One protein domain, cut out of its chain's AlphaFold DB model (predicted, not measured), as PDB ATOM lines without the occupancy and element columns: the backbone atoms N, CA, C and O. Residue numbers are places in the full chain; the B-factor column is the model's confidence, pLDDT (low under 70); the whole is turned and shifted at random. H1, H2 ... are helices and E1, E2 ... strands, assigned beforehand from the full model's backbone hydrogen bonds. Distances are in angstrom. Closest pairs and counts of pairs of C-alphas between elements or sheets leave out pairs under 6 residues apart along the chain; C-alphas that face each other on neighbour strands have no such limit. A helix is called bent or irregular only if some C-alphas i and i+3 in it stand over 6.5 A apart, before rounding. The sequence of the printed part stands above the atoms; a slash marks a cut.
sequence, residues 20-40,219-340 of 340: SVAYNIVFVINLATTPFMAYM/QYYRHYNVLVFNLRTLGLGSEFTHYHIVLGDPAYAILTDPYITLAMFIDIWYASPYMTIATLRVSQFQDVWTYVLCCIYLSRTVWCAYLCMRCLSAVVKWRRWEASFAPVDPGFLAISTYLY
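This is residues 20 to 40 and 219 to 340 of the 340 residues of an uncharacterized protein of Aphanomyces euteiches (UniProt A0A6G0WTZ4). One long helix, H6, is the spine of this model: H4 and H7 cross it on opposite sides, while H5 and the last part of H1 pack on its first half. H2 and E1, with a loop between them, make a loose arm that reaches away to one side, where H2 touches no helix. The printed part has 143 residues with seven named helices and one named strand, in the order H1, H2, E1, H3, H4, H5, H6, H7, and its class is mostly helix. The whole is loose, with a radius of gyration of the C-alphas of 19.7 A, and flat, spanning 63 by 43 by 23 A.

H6, residues 288 to 319, is the hub, touching four other helices. H4, residues 258 to 270, touches residues 300 to 310 of H6, the closest C-alphas being those of Thr 261 and Leu 307, 5.6 A apart; they run opposite ways at a steep tilt of 46 degrees. H5, residues 272 to 281, touches residues 290 to 298 of H6, with C-alphas Ala 278 and Cys 294 closest at 5.1 A, opposite ways at a steep tilt of 51 degrees. H7, residues 330 to 339, touches residues 301 to 305 of H6, with C-alphas Val 302 and Ala 334 closest at 6.1 A, opposite ways at a steep tilt of 58 degrees. H1, residues 20 to 40, is irregular, with C-alphas 32 and 35 7.2 A apart, and has a kink of 64 degrees near residue 34. Its residues 34 to 40 touch H6, about perpendicular at 78 degrees, with C-alphas Ala 38 and Tyr 297 closest at 6.1 A. Its residues 27 to 31 touch H3, residues 251 to 255, with C-alphas Leu 31 and Ala 251 closest at 7.1 A. H3 and H4 only just touch, with 3 pairs of C-alphas within 8 A, and only at the corner, C-alphas Leu 255 and Thr 261 being closest at 6.6 A. H2, residues 219 to 233, is only just irregular, with C-alphas 219 and 222 6.54 A apart; it is close to but not clearly touching H3, C-alphas Gln 219 and Ala 253 being closest at 6.5 A. E1, residues 242 to 245, pairs with no named strand. In H3, H4, H5 and H7 every O i to N i+4 pair is within hydrogen-bond range; in H1 12 of 17 are, in H2 9 of 11 and in H6 22 of 28.

H6 is 47.1 A long, from C-alpha 288 at (-3.417, 22.601, -67.656) to C-alpha 319 at (-12.067, 13.722, -22.252). H1 measures 28.5 A, H2 22.3 A and H4 18.5 A. H1 begins at C-alpha 20, (-32.280, 24.091, -54.851).

The two C-alphas farthest apart are those of Ser 238 and Gln 286, 63.0 A. Residues 41 to 218 are not printed, and C-alphas 40 and 219 are 29.5 A apart across the cut. Of the links that are printed whole, none is long. Mean pLDDT of the printed part is 87.4; residues 337 to 340 are under 70.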
ATOM      1  N   SER A  20     -32.715  24.950 -55.960       93.50
ATOM      2  CA  SER A  20     -32.280  24.091 -54.851       93.50
ATOM      3  C   SER A  20     -32.206  22.618 -55.258       93.50
ATOM      4  O   SER A  20     -31.273  21.923 -54.879       93.50
ATOM      5  N   VAL A  21     -33.135  22.158 -56.106       93.62
ATOM      6  CA  VAL A  21     -33.109  20.802 -56.672       93.62
ATOM      7  C   VAL A  21     -31.910  20.621 -57.595       93.62
ATOM      8  O   VAL A  21     -31.215  19.619 -57.476       93.62
ATOM      9  N   ALA A  22     -31.627  21.589 -58.470       94.44
ATOM     10  CA  ALA A  22     -30.472  21.527 -59.360       94.44
ATOM     11  C   ALA A  22     -29.148  21.441 -58.577       94.44
ATOM     12  O   ALA A  22     -28.357  20.533 -58.826       94.44
ATOM     13  N   TYR A  23     -28.935  22.315 -57.586       93.62
ATOM     14  CA  TYR A  23     -27.739  22.263 -56.736       93.62
ATOM     15  C   TYR A  23     -27.644  20.954 -55.951       93.62
ATOM     16  O   TYR A  23     -26.583  20.337 -55.905       93.62
ATOM     17  N   ASN A  24     -28.755  20.487 -55.380       94.25
ATOM     18  CA  ASN A  24     -28.787  19.235 -54.638       94.25
ATOM     19  C   ASN A  24     -28.419  18.027 -55.520       94.25
ATOM     20  O   ASN A  24     -27.648  17.177 -55.083       94.25
ATOM     21  N   ILE A  25     -28.894  17.982 -56.772       94.19
ATOM     22  CA  ILE A  25     -28.505  16.946 -57.744       94.19
ATOM     23  C   ILE A  25     -26.995  16.978 -57.990       94.19
ATOM     24  O   ILE A  25     -26.360  15.926 -57.968       94.19
ATOM     25  N   VAL A  26     -26.407  18.164 -58.179       94.06
ATOM     26  CA  VAL A  26     -24.954  18.307 -58.376       94.06
ATOM     27  C   VAL A  26     -24.180  17.780 -57.165       94.06
ATOM     28  O   VAL A  26     -23.254  16.990 -57.343       94.06
ATOM     29  N   PHE A  27     -24.584  18.134 -55.941       92.19
ATOM     30  CA  PHE A  27     -23.945  17.622 -54.724       92.19
ATOM     31  C   PHE A  27     -24.063  16.103 -54.593       92.19
ATOM     32  O   PHE A  27     -23.081  15.442 -54.264       92.19
ATOM     33  N   VAL A  28     -25.231  15.526 -54.886       93.94
ATOM     34  CA  VAL A  28     -25.416  14.073 -54.817       93.94
ATOM     35  C   VAL A  28     -24.595  13.343 -55.869       93.94
ATOM     36  O   VAL A  28     -23.974  12.334 -55.540       93.94
ATOM     37  N   ILE A  29     -24.537  13.851 -57.102       93.81
ATOM     38  CA  ILE A  29     -23.670  13.283 -58.140       93.81
ATOM     39  C   ILE A  29     -22.213  13.348 -57.685       93.81
ATOM     40  O   ILE A  29     -21.518  12.339 -57.761       93.81
ATOM     41  N   ASN A  30     -21.762  14.490 -57.160       91.88
ATOM     42  CA  ASN A  30     -20.402  14.644 -56.657       91.88
ATOM     43  C   ASN A  30     -20.087  13.612 -55.559       91.88
ATOM     44  O   ASN A  30     -19.142  12.838 -55.688       91.88
ATOM     45  N   LEU A  31     -20.935  13.515 -54.528       92.62
ATOM     46  CA  LEU A  31     -20.762  12.578 -53.409       92.62
ATOM     47  C   LEU A  31     -20.774  11.113 -53.860       92.62
ATOM     48  O   LEU A  31     -19.938  10.324 -53.427       92.62
ATOM     49  N   ALA A  32     -21.700  10.742 -54.746       93.81
ATOM     50  CA  ALA A  32     -21.807   9.376 -55.249       93.81
ATOM     51  C   ALA A  32     -20.642   9.002 -56.179       93.81
ATOM     52  O   ALA A  32     -20.250   7.842 -56.238       93.81
ATOM     53  N   THR A  33     -20.068   9.965 -56.901       92.88
ATOM     54  CA  THR A  33     -18.950   9.717 -57.826       92.88
ATOM     55  C   THR A  33     -17.580   9.877 -57.176       92.88
ATOM     56  O   THR A  33     -16.594   9.417 -57.750       92.88
ATOM     57  N   THR A  34     -17.498  10.442 -55.966       91.81
ATOM     58  CA  THR A  34     -16.227  10.678 -55.256       91.81
ATOM     59  C   THR A  34     -15.352   9.416 -55.147       91.81
ATOM     60  O   THR A  34     -14.162   9.514 -55.455       91.81
ATOM     61  N   PRO A  35     -15.877   8.214 -54.810       92.94
ATOM     62  CA  PRO A  35     -15.061   6.994 -54.784       92.94
ATOM     63  C   PRO A  35     -14.456   6.637 -56.152       92.94
ATOM     64  O   PRO A  35     -13.394   6.028 -56.231       92.94
ATOM     65  N   PHE A  36     -15.114   7.023 -57.248       93.56
ATOM     66  CA  PHE A  36     -14.685   6.734 -58.616       93.56
ATOM     67  C   PHE A  36     -13.786   7.811 -59.234       93.56
ATOM     68  O   PHE A  36     -13.141   7.526 -60.243       93.56
ATOM     69  N   MET A  37     -13.669   9.001 -58.628       90.56
ATOM     70  CA  MET A  37     -12.744  10.055 -59.087       90.56
ATOM     71  C   MET A  37     -11.289   9.574 -59.155       90.56
ATOM     72  O   MET A  37     -10.489  10.070 -59.943       90.56
ATOM     73  N   ALA A  38     -10.960   8.542 -58.383       89.19
ATOM     74  CA  ALA A  38      -9.703   7.820 -58.457       89.19
ATOM     75  C   ALA A  38      -9.298   7.392 -59.885       89.19
ATOM     76  O   ALA A  38      -8.147   7.549 -60.296       89.19
ATOM     77  N   TYR A  39     -10.257   6.916 -60.683       90.75
ATOM     78  CA  TYR A  39     -10.011   6.408 -62.037       90.75
ATOM     79  C   TYR A  39      -9.714   7.500 -63.072       90.75
ATOM     80  O   TYR A  39      -9.471   7.191 -64.236       90.75
ATOM     81  N   MET A  40      -9.707   8.776 -62.670       85.19
ATOM     82  CA  MET A  40      -9.182   9.849 -63.516       85.19
ATOM     83  C   MET A  40      -7.664   9.722 -63.713       85.19
ATOM     84  O   MET A  40      -7.148  10.127 -64.752       85.19
ATOM     85  N   GLN A 219     -30.944   9.310 -44.203       92.94
ATOM     86  CA  GLN A 219     -30.617  10.435 -43.323       92.94
ATOM     87  C   GLN A 219     -30.946  11.806 -43.925       92.94
ATOM     88  O   GLN A 219     -31.042  12.773 -43.178       92.94
ATOM     89  N   TYR A 220     -31.160  11.906 -45.241       93.81
ATOM     90  CA  TYR A 220     -31.467  13.178 -45.897       93.81
ATOM     91  C   TYR A 220     -32.853  13.156 -46.566       93.81
ATOM     92  O   TYR A 220     -33.788  13.794 -46.080       93.81
ATOM     93  N   TYR A 221     -33.056  12.360 -47.622       93.94
ATOM     94  CA  TYR A 221     -34.296  12.429 -48.417       93.94
ATOM     95  C   TYR A 221     -35.551  11.941 -47.690       93.94
ATOM     96  O   TYR A 221     -36.631  12.510 -47.866       93.94
ATOM     97  N   ARG A 222     -35.433  10.927 -46.824       94.56
ATOM     98  CA  ARG A 222     -36.571  10.427 -46.039       94.56
ATOM     99  C   ARG A 222     -37.214  11.524 -45.185       94.56
ATOM    100  O   ARG A 222     -38.435  11.546 -45.053       94.56
ATOM    101  N   HIS A 223     -36.420  12.448 -44.644       93.00
ATOM    102  CA  HIS A 223     -36.926  13.542 -43.811       93.00
ATOM    103  C   HIS A 223     -37.696  14.583 -44.630       93.00
ATOM    104  O   HIS A 223     -38.724  15.079 -44.168       93.00
ATOM    105  N   TYR A 224     -37.286  14.835 -45.876       93.00
ATOM    106  CA  TYR A 224     -38.050  15.682 -46.794       93.00
ATOM    107  C   TYR A 224     -39.404  15.071 -47.164       93.00
ATOM    108  O   TYR A 224     -40.386  15.803 -47.247       93.00
ATOM    109  N   ASN A 225     -39.498  13.746 -47.313       92.19
ATOM    110  CA  ASN A 225     -40.786  13.087 -47.569       92.19
ATOM    111  C   ASN A 225     -41.770  13.286 -46.408       92.19
ATOM    112  O   ASN A 225     -42.934  13.615 -46.637       92.19
ATOM    113  N   VAL A 226     -41.296  13.143 -45.166       93.56
ATOM    114  CA  VAL A 226     -42.111  13.395 -43.965       93.56
ATOM    115  C   VAL A 226     -42.511  14.869 -43.877       93.56
ATOM    116  O   VAL A 226     -43.670  15.171 -43.608       93.56
ATOM    117  N   LEU A 227     -41.590  15.792 -44.168       93.31
ATOM    118  CA  LEU A 227     -41.878  17.226 -44.192       93.31
ATOM    119  C   LEU A 227     -42.956  17.574 -45.228       93.31
ATOM    120  O   LEU A 227     -43.901  18.289 -44.911       93.31
ATOM    121  N   VAL A 228     -42.850  17.043 -46.449       93.44
ATOM    122  CA  VAL A 228     -43.853  17.245 -47.506       93.44
ATOM    123  C   VAL A 228     -45.211  16.707 -47.071       93.44
ATOM    124  O   VAL A 228     -46.220  17.382 -47.267       93.44
ATOM    125  N   PHE A 229     -45.247  15.512 -46.477       92.31
ATOM    126  CA  PHE A 229     -46.485  14.925 -45.975       92.31
ATOM    127  C   PHE A 229     -47.124  15.804 -44.892       92.31
ATOM    128  O   PHE A 229     -48.301  16.145 -45.001       92.31
ATOM    129  N   ASN A 230     -46.347  16.249 -43.902       92.12
ATOM    130  CA  ASN A 230     -46.837  17.101 -42.816       92.12
ATOM    131  C   ASN A 230     -47.307  18.474 -43.321       92.12
ATOM    132  O   ASN A 230     -48.353  18.955 -42.903       92.12
ATOM    133  N   LEU A 231     -46.594  19.091 -44.267       91.12
ATOM    134  CA  LEU A 231     -46.999  20.379 -44.846       91.12
ATOM    135  C   LEU A 231     -48.279  20.279 -45.684       91.12
ATOM    136  O   LEU A 231     -49.059  21.227 -45.708       91.12
ATOM    137  N   ARG A 232     -48.510  19.141 -46.352       89.00
ATOM    138  CA  ARG A 232     -49.748  18.894 -47.112       89.00
ATOM    139  C   ARG A 232     -50.944  18.583 -46.217       89.00
ATOM    140  O   ARG A 232     -52.062  18.923 -46.583       89.00
ATOM    141  N   THR A 233     -50.719  17.910 -45.089       87.50
ATOM    142  CA  THR A 233     -51.790  17.417 -44.206       87.50
ATOM    143  C   THR A 233     -52.144  18.381 -43.081       87.50
ATOM    144  O   THR A 233     -53.322  18.578 -42.804       87.50
ATOM    145  N   LEU A 234     -51.139  18.974 -42.433       87.19
ATOM    146  CA  LEU A 234     -51.306  19.843 -41.266       87.19
ATOM    147  C   LEU A 234     -51.163  21.327 -41.628       87.19
ATOM    148  O   LEU A 234     -51.900  22.159 -41.107       87.19
ATOM    149  N   GLY A 235     -50.223  21.659 -42.519       84.44
ATOM    150  CA  GLY A 235     -49.814  23.047 -42.762       84.44
ATOM    151  C   GLY A 235     -49.141  23.695 -41.538       84.44
ATOM    152  O   GLY A 235     -48.980  23.073 -40.490       84.44
ATOM    153  N   LEU A 236     -48.702  24.948 -41.675       85.38
ATOM    154  CA  LEU A 236     -48.102  25.753 -40.594       85.38
ATOM    155  C   LEU A 236     -49.059  26.831 -40.050       85.38
ATOM    156  O   LEU A 236     -48.708  27.557 -39.125       85.38
ATOM    157  N   GLY A 237     -50.260  26.946 -40.625       79.38
ATOM    158  CA  GLY A 237     -51.292  27.910 -40.242       79.38
ATOM    159  C   GLY A 237     -52.314  28.122 -41.360       79.38
ATOM    160  O   GLY A 237     -52.034  27.835 -42.523       79.38
ATOM    161  N   SER A 238     -53.497  28.644 -41.024       76.75
ATOM    162  CA  SER A 238     -54.582  28.902 -41.989       76.75
ATOM    163  C   SER A 238     -54.278  30.027 -42.986       76.75
ATOM    164  O   SER A 238     -54.955  30.141 -44.003       76.75
ATOM    165  N   GLU A 239     -53.270  30.855 -42.704       79.44
ATOM    166  CA  GLU A 239     -52.863  31.986 -43.549       79.44
ATOM    167  C   GLU A 239     -51.905  31.576 -44.680       79.44
ATOM    168  O   GLU A 239     -51.789  32.274 -45.688       79.44
ATOM    169  N   PHE A 240     -51.239  30.423 -44.554       81.31
ATOM    170  CA  PHE A 240     -50.223  29.976 -45.502       81.31
ATOM    171  C   PHE A 240     -50.761  28.875 -46.418       81.31
ATOM    172  O   PHE A 240     -50.958  27.729 -46.017       81.31
ATOM    173  N   THR A 241     -50.955  29.222 -47.689       83.12
ATOM    174  CA  THR A 241     -51.488  28.315 -48.723       83.12
ATOM    175  C   THR A 241     -50.417  27.764 -49.666       83.12
ATOM    176  O   THR A 241     -50.669  26.794 -50.382       83.12
ATOM    177  N   HIS A 242     -49.220  28.360 -49.670       88.31
ATOM    178  CA  HIS A 242     -48.127  28.020 -50.580       88.31
ATOM    179  C   HIS A 242     -46.818  27.842 -49.809       88.31
ATOM    180  O   HIS A 242     -46.327  28.774 -49.177       88.31
ATOM    181  N   TYR A 243     -46.233  26.650 -49.903       91.25
ATOM    182  CA  TYR A 243     -44.974  26.298 -49.258       91.25
ATOM    183  C   TYR A 243     -43.892  26.035 -50.303       91.25
ATOM    184  O   TYR A 243     -44.065  25.215 -51.210       91.25
ATOM    185  N   HIS A 244     -42.751  26.700 -50.135       92.19
ATOM    186  CA  HIS A 244     -41.553  26.482 -50.937       92.19
ATOM    187  C   HIS A 244     -40.496  25.761 -50.104       92.19
ATOM    188  O   HIS A 244     -39.952  26.319 -49.157       92.19
ATOM    189  N   ILE A 245     -40.196  24.517 -50.473       93.06
ATOM    190  CA  ILE A 245     -39.140  23.731 -49.836       93.06
ATOM    191  C   ILE A 245     -37.824  23.979 -50.572       93.06
ATOM    192  O   ILE A 245     -37.738  23.828 -51.795       93.06
ATOM    193  N   VAL A 246     -36.794  24.339 -49.810       93.44
ATOM    194  CA  VAL A 246     -35.419  24.501 -50.288       93.44
ATOM    195  C   VAL A 246     -34.615  23.280 -49.848       93.44
ATOM    196  O   VAL A 246     -34.526  22.980 -48.656       93.44
ATOM    197  N   LEU A 247     -34.063  22.548 -50.815       92.75
ATOM    198  CA  LEU A 247     -33.124  21.460 -50.545       92.75
ATOM    199  C   LEU A 247     -31.753  22.047 -50.194       92.75
ATOM    200  O   LEU A 247     -31.226  22.869 -50.941       92.75
ATOM    201  N   GLY A 248     -31.205  21.642 -49.049       89.25
ATOM    202  CA  GLY A 248     -29.866  22.037 -48.610       89.25
ATOM    203  C   GLY A 248     -28.752  21.155 -49.180       89.25
ATOM    204  O   GLY A 248     -28.988  20.285 -50.023       89.25
ATOM    205  N   ASP A 249     -27.542  21.331 -48.661       88.44
ATOM    206  CA  ASP A 249     -26.401  20.462 -48.947       88.44
ATOM    207  C   ASP A 249     -26.514  19.130 -48.169       88.44
ATOM    208  O   ASP A 249     -26.594  19.146 -46.936       88.44
ATOM    209  N   PRO A 250     -26.550  17.967 -48.849       91.25
ATOM    210  CA  PRO A 250     -26.592  16.674 -48.183       91.25
ATOM    211  C   PRO A 250     -25.217  16.178 -47.702       91.25
ATOM    212  O   PRO A 250     -25.167  15.163 -47.001       91.25
ATOM    213  N   ALA A 251     -24.111  16.850 -48.051       88.62
ATOM    214  CA  ALA A 251     -22.751  16.390 -47.765       88.62
ATOM    215  C   ALA A 251     -22.522  16.133 -46.277       88.62
ATOM    216  O   ALA A 251     -21.905  15.130 -45.929       88.62
ATOM    217  N   TYR A 252     -23.093  16.955 -45.393       85.94
ATOM    218  CA  TYR A 252     -22.971  16.770 -43.946       85.94
ATOM    219  C   TYR A 252     -23.345  15.349 -43.488       85.94
ATOM    220  O   TYR A 252     -22.621  14.761 -42.688       85.94
ATOM    221  N   ALA A 253     -24.419  14.757 -44.024       88.62
ATOM    222  CA  ALA A 253     -24.844  13.404 -43.645       88.62
ATOM    223  C   ALA A 253     -23.809  12.331 -44.026       88.62
ATOM    224  O   ALA A 253     -23.675  11.322 -43.343       88.62
ATOM    225  N   ILE A 254     -23.055  12.561 -45.102       91.69
ATOM    226  CA  ILE A 254     -22.026  11.642 -45.596       91.69
ATOM    227  C   ILE A 254     -20.698  11.866 -44.874       91.69
ATOM    228  O   ILE A 254     -20.079  10.917 -44.400       91.69
ATOM    229  N   LEU A 255     -20.287  13.126 -44.728       88.31
ATOM    230  CA  LEU A 255     -19.060  13.524 -44.038       88.31
ATOM    231  C   LEU A 255     -19.072  13.120 -42.553       88.31
ATOM    232  O   LEU A 255     -18.025  12.868 -41.960       88.31
ATOM    233  N   THR A 256     -20.261  13.026 -41.951       85.94
ATOM    234  CA  THR A 256     -20.456  12.593 -40.561       85.94
ATOM    235  C   THR A 256     -20.785  11.111 -40.396       85.94
ATOM    236  O   THR A 256     -20.929  10.648 -39.258       85.94
ATOM    237  N   ASP A 257     -20.737  10.293 -41.454       92.12
ATOM    238  CA  ASP A 257     -20.862   8.830 -41.356       92.12
ATOM    239  C   ASP A 257     -19.494   8.130 -41.155       92.12
ATOM    240  O   ASP A 257     -18.569   8.340 -41.948       92.12
ATOM    241  N   PRO A 258     -19.290   7.372 -40.052       91.62
ATOM    242  CA  PRO A 258     -17.957   6.883 -39.675       91.62
ATOM    243  C   PRO A 258     -17.439   5.849 -40.656       91.62
ATOM    244  O   PRO A 258     -16.243   5.824 -40.951       91.62
ATOM    245  N   TYR A 259     -18.345   5.033 -41.184       94.50
ATOM    246  CA  TYR A 259     -18.013   3.964 -42.103       94.50
ATOM    247  C   TYR A 259     -17.594   4.536 -43.452       94.50
ATOM    248  O   TYR A 259     -16.602   4.074 -44.007       94.50
ATOM    249  N   ILE A 260     -18.266   5.587 -43.936       95.00
ATOM    250  CA  ILE A 260     -17.878   6.260 -45.184       95.00
ATOM    251  C   ILE A 260     -16.508   6.918 -45.035       95.00
ATOM    252  O   ILE A 260     -15.626   6.663 -45.850       95.00
ATOM    253  N   THR A 261     -16.287   7.706 -43.976       93.88
ATOM    254  CA  THR A 261     -14.992   8.384 -43.781       93.88
ATOM    255  C   THR A 261     -13.826   7.402 -43.650       93.88
ATOM    256  O   THR A 261     -12.767   7.625 -44.233       93.88
ATOM    257  N   LEU A 262     -14.027   6.287 -42.940       94.75
ATOM    258  CA  LEU A 262     -13.013   5.245 -42.802       94.75
ATOM    259  C   LEU A 262     -12.783   4.504 -44.125       94.75
ATOM    260  O   LEU A 262     -11.639   4.264 -44.497       94.75
ATOM    261  N   ALA A 263     -13.849   4.169 -44.854       95.81
ATOM    262  CA  ALA A 263     -13.741   3.496 -46.143       95.81
ATOM    263  C   ALA A 263     -13.008   4.357 -47.182       95.81
ATOM    264  O   ALA A 263     -12.151   3.845 -47.897       95.81
ATOM    265  N   MET A 264     -13.290   5.662 -47.228       94.81
ATOM    266  CA  MET A 264     -12.590   6.602 -48.108       94.81
ATOM    267  C   MET A 264     -11.113   6.754 -47.728       94.81
ATOM    268  O   MET A 264     -10.262   6.790 -48.609       94.81
ATOM    269  N   PHE A 265     -10.783   6.777 -46.433       94.12
ATOM    270  CA  PHE A 265      -9.387   6.758 -45.982       94.12
ATOM    271  C   PHE A 265      -8.655   5.485 -46.432       94.12
ATOM    272  O   PHE A 265      -7.553   5.567 -46.970       94.12
ATOM    273  N   ILE A 266      -9.282   4.315 -46.265       93.12
ATOM    274  CA  ILE A 266      -8.726   3.035 -46.723       93.12
ATOM    275  C   ILE A 266      -8.517   3.048 -48.247       93.12
ATOM    276  O   ILE A 266      -7.474   2.610 -48.725       93.12
ATOM    277  N   ASP A 267      -9.465   3.589 -49.014       93.25
ATOM    278  CA  ASP A 267      -9.342   3.731 -50.471       93.25
ATOM    279  C   ASP A 267      -8.152   4.614 -50.883       93.25
ATOM    280  O   ASP A 267      -7.398   4.250 -51.784       93.25
ATOM    281  N   ILE A 268      -7.950   5.745 -50.200       91.12
ATOM    282  CA  ILE A 268      -6.799   6.635 -50.427       91.12
ATOM    283  C   ILE A 268      -5.494   5.918 -50.088       91.12
ATOM    284  O   ILE A 268      -4.530   6.003 -50.846       91.12
ATOM    285  N   TRP A 269      -5.478   5.163 -48.990       88.19
ATOM    286  CA  TRP A 269      -4.316   4.391 -48.561       88.19
ATOM    287  C   TRP A 269      -3.894   3.361 -49.619       88.19
ATOM    288  O   TRP A 269      -2.732   3.319 -50.021       88.19
ATOM    289  N   TYR A 270      -4.841   2.589 -50.160       87.00
ATOM    290  CA  TYR A 270      -4.578   1.645 -51.259       87.00
ATOM    291  C   TYR A 270      -4.214   2.320 -52.593       87.00
ATOM    292  O   TYR A 270      -3.703   1.665 -53.507       87.00
ATOM    293  N   ALA A 271      -4.492   3.615 -52.725       87.56
ATOM    294  CA  ALA A 271      -4.183   4.432 -53.891       87.56
ATOM    295  C   ALA A 271      -2.874   5.236 -53.752       87.56
ATOM    296  O   ALA A 271      -2.560   6.035 -54.636       87.56
ATOM    297  N   SER A 272      -2.089   5.001 -52.689       84.31
ATOM    298  CA  SER A 272      -0.832   5.706 -52.387       84.31
ATOM    299  C   SER A 272       0.137   5.887 -53.578       84.31
ATOM    300  O   SER A 272       0.539   7.024 -53.824       84.31
ATOM    301  N   PRO A 273       0.456   4.865 -54.406       81.00
ATOM    302  CA  PRO A 273       1.395   5.062 -55.516       81.00
ATOM    303  C   PRO A 273       0.901   6.122 -56.513       81.00
ATOM    304  O   PRO A 273       1.654   6.981 -56.969       81.00
ATOM    305  N   TYR A 274      -0.399   6.112 -56.811       86.44
ATOM    306  CA  TYR A 274      -1.018   7.076 -57.715       86.44
ATOM    307  C   TYR A 274      -1.209   8.452 -57.067       86.44
ATOM    308  O   TYR A 274      -1.199   9.454 -57.780       86.44
ATOM    309  N   MET A 275      -1.334   8.521 -55.736       85.94
ATOM    310  CA  MET A 275      -1.263   9.775 -54.972       85.94
ATOM    311  C   MET A 275       0.094  10.449 -55.141       85.94
ATOM    312  O   MET A 275       0.130  11.614 -55.528       85.94
ATOM    313  N   THR A 276       1.190   9.715 -54.949       81.38
ATOM    314  CA  THR A 276       2.557  10.213 -55.164       81.38
ATOM    315  C   THR A 276       2.727  10.806 -56.560       81.38
ATOM    316  O   THR A 276       3.164  11.945 -56.724       81.38
ATOM    317  N   ILE A 277       2.295  10.061 -57.577       82.19
ATOM    318  CA  ILE A 277       2.369  10.491 -58.975       82.19
ATOM    319  C   ILE A 277       1.529  11.746 -59.217       82.19
ATOM    320  O   ILE A 277       1.993  12.687 -59.859       82.19
ATOM    321  N   ALA A 278       0.288  11.771 -58.728       87.00
ATOM    322  CA  ALA A 278      -0.590  12.915 -58.921       87.00
ATOM    323  C   ALA A 278      -0.004  14.175 -58.265       87.00
ATOM    324  O   ALA A 278      -0.009  15.225 -58.900       87.00
ATOM    325  N   THR A 279       0.589  14.067 -57.071       84.94
ATOM    326  CA  THR A 279       1.262  15.185 -56.386       84.94
ATOM    327  C   THR A 279       2.409  15.754 -57.219       84.94
ATOM    328  O   THR A 279       2.517  16.969 -57.379       84.94
ATOM    329  N   LEU A 280       3.235  14.891 -57.814       80.69
ATOM    330  CA  LEU A 280       4.333  15.329 -58.680       80.69
ATOM    331  C   LEU A 280       3.811  16.010 -59.956       80.69
ATOM    332  O   LEU A 280       4.335  17.044 -60.371       80.69
ATOM    333  N   ARG A 281       2.731  15.487 -60.548       81.31
ATOM    334  CA  ARG A 281       2.115  16.041 -61.765       81.31
ATOM    335  C   ARG A 281       1.379  17.364 -61.547       81.31
ATOM    336  O   ARG A 281       1.310  18.153 -62.483       81.31
ATOM    337  N   VAL A 282       0.909  17.674 -60.335       82.94
ATOM    338  CA  VAL A 282       0.354  19.011 -60.016       82.94
ATOM    339  C   VAL A 282       1.395  20.124 -60.212       82.94
ATOM    340  O   VAL A 282       1.031  21.265 -60.467       82.94
ATOM    341  N   SER A 283       2.694  19.817 -60.181       76.62
ATOM    342  CA  SER A 283       3.737  20.820 -60.449       76.62
ATOM    343  C   SER A 283       3.892  21.160 -61.946       76.62
ATOM    344  O   SER A 283       4.612  22.095 -62.294       76.62
ATOM    345  N   GLN A 284       3.220  20.432 -62.853       74.00
ATOM    346  CA  GLN A 284       3.281  20.641 -64.306       74.00
ATOM    347  C   GLN A 284       2.242  21.654 -64.803       74.00
ATOM    348  O   GLN A 284       1.251  21.292 -65.432       74.00
ATOM    349  N   PHE A 285       2.490  22.947 -64.595       75.88
ATOM    350  CA  PHE A 285       1.565  24.005 -65.031       75.88
ATOM    351  C   PHE A 285       1.393  24.133 -66.554       75.88
ATOM    352  O   PHE A 285       0.448  24.774 -67.008       75.88
ATOM    353  N   GLN A 286       2.293  23.547 -67.349       78.00
ATOM    354  CA  GLN A 286       2.233  23.643 -68.809       78.00
ATOM    355  C   GLN A 286       1.122  22.789 -69.429       78.00
ATOM    356  O   GLN A 286       0.542  23.181 -70.440       78.00
ATOM    357  N   ASP A 287       0.783  21.657 -68.808       81.81
ATOM    358  CA  ASP A 287      -0.373  20.848 -69.190       81.81
ATOM    359  C   ASP A 287      -1.511  21.107 -68.200       81.81
ATOM    360  O   ASP A 287      -1.697  20.397 -67.209       81.81
ATOM    361  N   VAL A 288      -2.284  22.159 -68.486       85.38
ATOM    362  CA  VAL A 288      -3.417  22.601 -67.656       85.38
ATOM    363  C   VAL A 288      -4.432  21.476 -67.440       85.38
ATOM    364  O   VAL A 288      -5.048  21.394 -66.379       85.38
ATOM    365  N   TRP A 289      -4.607  20.584 -68.418       86.62
ATOM    366  CA  TRP A 289      -5.553  19.481 -68.288       86.62
ATOM    367  C   TRP A 289      -5.056  18.434 -67.291       86.62
ATOM    368  O   TRP A 289      -5.787  18.068 -66.371       86.62
ATOM    369  N   THR A 290      -3.797  18.009 -67.421       84.19
ATOM    370  CA  THR A 290      -3.145  17.140 -66.430       84.19
ATOM    371  C   THR A 290      -3.184  17.765 -65.038       84.19
ATOM    372  O   THR A 290      -3.557  17.088 -64.081       84.19
ATOM    373  N   TYR A 291      -2.859  19.053 -64.933       86.38
ATOM    374  CA  TYR A 291      -2.903  19.799 -63.682       86.38
ATOM    375  C   TYR A 291      -4.283  19.707 -63.015       86.38
ATOM    376  O   TYR A 291      -4.392  19.255 -61.875       86.38
ATOM    377  N   VAL A 292      -5.354  20.047 -63.745       88.88
ATOM    378  CA  VAL A 292      -6.731  20.004 -63.227       88.88
ATOM    379  C   VAL A 292      -7.132  18.589 -62.809       88.88
ATOM    380  O   VAL A 292      -7.709  18.412 -61.734       88.88
ATOM    381  N   LEU A 293      -6.811  17.570 -63.613       88.50
ATOM    382  CA  LEU A 293      -7.096  16.172 -63.272       88.50
ATOM    383  C   LEU A 293      -6.397  15.745 -61.980       88.50
ATOM    384  O   LEU A 293      -7.012  15.093 -61.133       88.50
ATOM    385  N   CYS A 294      -5.134  16.128 -61.804       87.19
ATOM    386  CA  CYS A 294      -4.386  15.817 -60.597       87.19
ATOM    387  C   CYS A 294      -4.919  16.588 -59.383       87.19
ATOM    388  O   CYS A 294      -5.037  15.988 -58.320       87.19
ATOM    389  N   CYS A 295      -5.349  17.846 -59.525       88.31
ATOM    390  CA  CYS A 295      -6.028  18.580 -58.450       88.31
ATOM    391  C   CYS A 295      -7.338  17.901 -58.020       88.31
ATOM    392  O   CYS A 295      -7.579  17.728 -56.826       88.31
ATOM    393  N   ILE A 296      -8.169  17.467 -58.975       89.00
ATOM    394  CA  ILE A 296      -9.401  16.721 -58.672       89.00
ATOM    395  C   ILE A 296      -9.060  15.398 -57.983       89.00
ATOM    396  O   ILE A 296      -9.707  15.023 -57.010       89.00
ATOM    397  N   TYR A 297      -8.023  14.697 -58.433       89.62
ATOM    398  CA  TYR A 297      -7.593  13.457 -57.800       89.62
ATOM    399  C   TYR A 297      -7.091  13.685 -56.362       89.62
ATOM    400  O   TYR A 297      -7.510  12.973 -55.448       89.62
ATOM    401  N   LEU A 298      -6.260  14.712 -56.142       89.00
ATOM    402  CA  LEU A 298      -5.748  15.090 -54.822       89.00
ATOM    403  C   LEU A 298      -6.851  15.585 -53.890       89.00
ATOM    404  O   LEU A 298      -6.713  15.415 -52.686       89.00
ATOM    405  N   SER A 299      -7.966  16.109 -54.408       89.06
ATOM    406  CA  SER A 299      -9.098  16.543 -53.578       89.06
ATOM    407  C   SER A 299      -9.621  15.463 -52.628       89.06
ATOM    408  O   SER A 299     -10.191  15.760 -51.579       89.06
ATOM    409  N   ARG A 300      -9.367  14.191 -52.954       89.56
ATOM    410  CA  ARG A 300      -9.698  13.041 -52.112       89.56
ATOM    411  C   ARG A 300      -8.997  13.088 -50.747       89.56
ATOM    412  O   ARG A 300      -9.546  12.546 -49.794       89.56
ATOM    413  N   THR A 301      -7.858  13.762 -50.583       89.25
ATOM    414  CA  THR A 301      -7.157  13.850 -49.281       89.25
ATOM    415  C   THR A 301      -7.984  14.526 -48.190       89.25
ATOM    416  O   THR A 301      -7.756  14.261 -47.009       89.25
ATOM    417  N   VAL A 302      -9.006  15.312 -48.551       89.25
ATOM    418  CA  VAL A 302      -9.933  15.933 -47.593       89.25
ATOM    419  C   VAL A 302     -10.600  14.902 -46.668       89.25
ATOM    420  O   VAL A 302     -10.874  15.186 -45.502       89.25
ATOM    421  N   TRP A 303     -10.798  13.662 -47.136       91.31
ATOM    422  CA  TRP A 303     -11.354  12.573 -46.324       91.31
ATOM    423  C   TRP A 303     -10.461  12.193 -45.142       91.31
ATOM    424  O   TRP A 303     -10.983  11.832 -44.086       91.31
ATOM    425  N   CYS A 304      -9.140  12.345 -45.270       90.44
ATOM    426  CA  CYS A 304      -8.207  12.155 -44.160       90.44
ATOM    427  C   CYS A 304      -8.454  13.189 -43.055       90.44
ATOM    428  O   CYS A 304      -8.449  12.847 -41.872       90.44
ATOM    429  N   ALA A 305      -8.740  14.440 -43.423       88.88
ATOM    430  CA  ALA A 305      -9.051  15.488 -42.460       88.88
ATOM    431  C   ALA A 305     -10.419  15.289 -41.804       88.88
ATOM    432  O   ALA A 305     -10.535  15.446 -40.589       88.88
ATOM    433  N   TYR A 306     -11.434  14.863 -42.563       89.81
ATOM    434  CA  TYR A 306     -12.725  14.490 -41.980       89.81
ATOM    435  C   TYR A 306     -12.578  13.336 -40.983       89.81
ATOM    436  O   TYR A 306     -13.098  13.429 -39.871       89.81
ATOM    437  N   LEU A 307     -11.813  12.289 -41.314       91.12
ATOM    438  CA  LEU A 307     -11.526  11.198 -40.379       91.12
ATOM    439  C   LEU A 307     -10.784  11.701 -39.130       91.12
ATOM    440  O   LEU A 307     -11.179  11.375 -38.011       91.12
ATOM    441  N   CYS A 308      -9.767  12.547 -39.306       90.06
ATOM    442  CA  CYS A 308      -9.023  13.152 -38.201       90.06
ATOM    443  C   CYS A 308      -9.944  13.951 -37.267       90.06
ATOM    444  O   CYS A 308      -9.954  13.715 -36.057       90.06
ATOM    445  N   MET A 309     -10.797  14.821 -37.816       88.25
ATOM    446  CA  MET A 309     -11.763  15.598 -37.033       88.25
ATOM    447  C   MET A 309     -12.728  14.714 -36.254       88.25
ATOM    448  O   MET A 309     -13.104  15.051 -35.130       88.25
ATOM    449  N   ARG A 310     -13.131  13.571 -36.810       88.25
ATOM    450  CA  ARG A 310     -13.973  12.621 -36.084       88.25
ATOM    451  C   ARG A 310     -13.247  11.963 -34.928       88.25
ATOM    452  O   ARG A 310     -13.810  11.895 -33.838       88.25
ATOM    453  N   CYS A 311     -12.035  11.467 -35.167       90.06
ATOM    454  CA  CYS A 311     -11.203  10.877 -34.127       90.06
ATOM    455  C   CYS A 311     -10.978  11.896 -33.007       90.06
ATOM    456  O   CYS A 311     -11.207  11.587 -31.839       90.06
ATOM    457  N   LEU A 312     -10.653  13.140 -33.366       89.81
ATOM    458  CA  LEU A 312     -10.502  14.236 -32.421       89.81
ATOM    459  C   LEU A 312     -11.808  14.527 -31.672       89.81
ATOM    460  O   LEU A 312     -11.794  14.607 -30.450       89.81
ATOM    461  N   SER A 313     -12.948  14.597 -32.361       88.56
ATOM    462  CA  SER A 313     -14.263  14.803 -31.734       88.56
ATOM    463  C   SER A 313     -14.606  13.695 -30.736       88.56
ATOM    464  O   SER A 313     -15.149  13.970 -29.667       88.56
ATOM    465  N   ALA A 314     -14.277  12.441 -31.053       88.44
ATOM    466  CA  ALA A 314     -14.464  11.316 -30.143       88.44
ATOM    467  C   ALA A 314     -13.565  11.442 -28.903       88.44
ATOM    468  O   ALA A 314     -14.041  11.262 -27.783       88.44
ATOM    469  N   VAL A 315     -12.296  11.822 -29.087       90.44
ATOM    470  CA  VAL A 315     -11.346  12.059 -27.988       90.44
ATOM    471  C   VAL A 315     -11.791  13.229 -27.109       90.44
ATOM    472  O   VAL A 315     -11.796  13.099 -25.888       90.44
ATOM    473  N   VAL A 316     -12.219  14.345 -27.705       91.31
ATOM    474  CA  VAL A 316     -12.712  15.536 -26.996       91.31
ATOM    475  C   VAL A 316     -13.930  15.192 -26.146       91.31
ATOM    476  O   VAL A 316     -13.961  15.544 -24.967       91.31
ATOM    477  N   LYS A 317     -14.896  14.448 -26.697       89.81
ATOM    478  CA  LYS A 317     -16.073  13.980 -25.948       89.81
ATOM    479  C   LYS A 317     -15.688  13.034 -24.819       89.81
ATOM    480  O   LYS A 317     -16.161  13.186 -23.696       89.81
ATOM    481  N   TRP A 318     -14.789  12.090 -25.090       92.88
ATOM    482  CA  TRP A 318     -14.306  11.150 -24.082       92.88
ATOM    483  C   TRP A 318     -13.574  11.853 -22.928       92.88
ATOM    484  O   TRP A 318     -13.759  11.495 -21.766       92.88
ATOM    485  N   ARG A 319     -12.799  12.900 -23.230       92.50
ATOM    486  CA  ARG A 319     -12.067  13.722 -22.252       92.50
ATOM    487  C   ARG A 319     -12.883  14.881 -21.663       92.50
ATOM    488  O   ARG A 319     -12.387  15.549 -20.761       92.50
ATOM    489  N   ARG A 320     -14.117  15.104 -22.136       90.31
ATOM    490  CA  ARG A 320     -15.003  16.230 -21.770       90.31
ATOM    491  C   ARG A 320     -14.385  17.614 -22.009       90.31
ATOM    492  O   ARG A 320     -14.601  18.543 -21.237       90.31
ATOM    493  N   TRP A 321     -13.617  17.770 -23.084       92.81
ATOM    494  CA  TRP A 321     -12.962  19.036 -23.448       92.81
ATOM    495  C   TRP A 321     -13.820  19.930 -24.347       92.81
ATOM    496  O   TRP A 321     -13.302  20.805 -25.028       92.81
ATOM    497  N   GLU A 322     -15.134  19.723 -24.366       89.19
ATOM    498  CA  GLU A 322     -16.054  20.405 -25.285       89.19
ATOM    499  C   GLU A 322     -16.011  21.933 -25.128       89.19
ATOM    500  O   GLU A 322     -16.126  22.649 -26.114       89.19
ATOM    501  N   ALA A 323     -15.754  22.438 -23.916       86.75
ATOM    502  CA  ALA A 323     -15.617  23.871 -23.651       86.75
ATOM    503  C   ALA A 323     -14.340  24.500 -24.248       86.75
ATOM    504  O   ALA A 323     -14.271  25.717 -24.392       86.75
ATOM    505  N   SER A 324     -13.336  23.687 -24.584       87.81
ATOM    506  CA  SER A 324     -12.047  24.152 -25.109       87.81
ATOM    507  C   SER A 324     -11.991  24.182 -26.638       87.81
ATOM    508  O   SER A 324     -11.029  24.708 -27.191       87.81
ATOM    509  N   PHE A 325     -12.983  23.610 -27.329       83.69
ATOM    510  CA  PHE A 325     -12.992  23.486 -28.787       83.69
ATOM    511  C   PHE A 325     -14.230  24.148 -29.392       83.69
ATOM    512  O   PHE A 325     -15.356  23.902 -28.969       83.69
ATOM    513  N   ALA A 326     -14.017  24.956 -30.431       82.88
ATOM    514  CA  ALA A 326     -15.093  25.498 -31.250       82.88
ATOM    515  C   ALA A 326     -15.428  24.538 -32.411       82.88
ATOM    516  O   ALA A 326     -14.534  23.844 -32.908       82.88
ATOM    517  N   PRO A 327     -16.693  24.488 -32.869       78.62
ATOM    518  CA  PRO A 327     -17.058  23.733 -34.062       78.62
ATOM    519  C   PRO A 327     -16.345  24.303 -35.294       78.62
ATOM    520  O   PRO A 327     -16.343  25.513 -35.519       78.62
ATOM    521  N   VAL A 328     -15.742  23.420 -36.089       77.75
ATOM    522  CA  VAL A 328     -15.029  23.782 -37.321       77.75
ATOM    523  C   VAL A 328     -15.994  23.728 -38.501       77.75
ATOM    524  O   VAL A 328     -16.715  22.743 -38.674       77.75
ATOM    525  N   ASP A 329     -15.989  24.777 -39.321       77.31
ATOM    526  CA  ASP A 329     -16.729  24.797 -40.579       77.31
ATOM    527  C   ASP A 329     -16.089  23.832 -41.606       77.31
ATOM    528  O   ASP A 329     -14.876  23.905 -41.839       77.31
ATOM    529  N   PRO A 330     -16.862  22.936 -42.248       70.69
ATOM    530  CA  PRO A 330     -16.334  21.991 -43.234       70.69
ATOM    531  C   PRO A 330     -15.645  22.647 -44.437       70.69
ATOM    532  O   PRO A 330     -14.730  22.047 -45.000       70.69
ATOM    533  N   GLY A 331     -16.067  23.853 -44.833       73.75
ATOM    534  CA  GLY A 331     -15.447  24.616 -45.914       73.75
ATOM    535  C   GLY A 331     -14.087  25.171 -45.504       73.75
ATOM    536  O   GLY A 331     -13.120  25.040 -46.253       73.75
ATOM    537  N   PHE A 332     -13.976  25.706 -44.286       78.88
ATOM    538  CA  PHE A 332     -12.688  26.144 -43.741       78.88
ATOM    539  C   PHE A 332     -11.695  24.984 -43.599       78.88
ATOM    540  O   PHE A 332     -10.513  25.137 -43.919       78.88
ATOM    541  N   LEU A 333     -12.171  23.808 -43.177       79.62
ATOM    542  CA  LEU A 333     -11.338  22.609 -43.148       79.62
ATOM    543  C   LEU A 333     -10.838  22.250 -44.549       79.62
ATOM    544  O   LEU A 333      -9.641  22.044 -44.719       79.62
ATOM    545  N   ALA A 334     -11.738  22.191 -45.534       74.56
ATOM    546  CA  ALA A 334     -11.370  21.849 -46.902       74.56
ATOM    547  C   ALA A 334     -10.295  22.806 -47.435       74.56
ATOM    548  O   ALA A 334      -9.277  22.359 -47.948       74.56
ATOM    549  N   ILE A 335     -10.456  24.117 -47.234       77.38
ATOM    550  CA  ILE A 335      -9.443  25.110 -47.622       77.38
ATOM    551  C   ILE A 335      -8.115  24.854 -46.896       77.38
ATOM    552  O   ILE A 335      -7.063  24.830 -47.531       77.38
ATOM    553  N   SER A 336      -8.159  24.604 -45.586       75.06
ATOM    554  CA  SER A 336      -6.960  24.349 -44.779       75.06
ATOM    555  C   SER A 336      -6.191  23.112 -45.249       75.06
ATOM    556  O   SER A 336      -4.966  23.126 -45.230       75.06
ATOM    557  N   THR A 337      -6.886  22.070 -45.716       69.12
ATOM    558  CA  THR A 337      -6.258  20.843 -46.236       69.12
ATOM    559  C   THR A 337      -5.574  20.992 -47.589       69.12
ATOM    560  O   THR A 337      -4.828  20.101 -47.963       69.12
ATOM    561  N   TYR A 338      -5.843  22.067 -48.334       66.44
ATOM    562  CA  TYR A 338      -5.141  22.349 -49.593       66.44
ATOM    563  C   TYR A 338      -3.980  23.326 -49.424       66.44
ATOM    564  O   TYR A 338      -3.129  23.414 -50.304       66.44
ATOM    565  N   LEU A 339      -3.979  24.111 -48.343       62.22
ATOM    566  CA  LEU A 339      -2.928  25.090 -48.055       62.22
ATOM    567  C   LEU A 339      -1.730  24.479 -47.309       62.22
ATOM    568  O   LEU A 339      -0.668  25.100 -47.286       62.22
ATOM    569  N   TYR A 340      -1.913  23.298 -46.714       42.72
ATOM    570  CA  TYR A 340      -0.889  22.464 -46.079       42.72
ATOM    571  C   TYR A 340      -0.638  21.222 -46.920       42.72
ATOM    572  O   TYR A 340       0.542  20.815 -46.999       42.72
TER     573      TYR A 340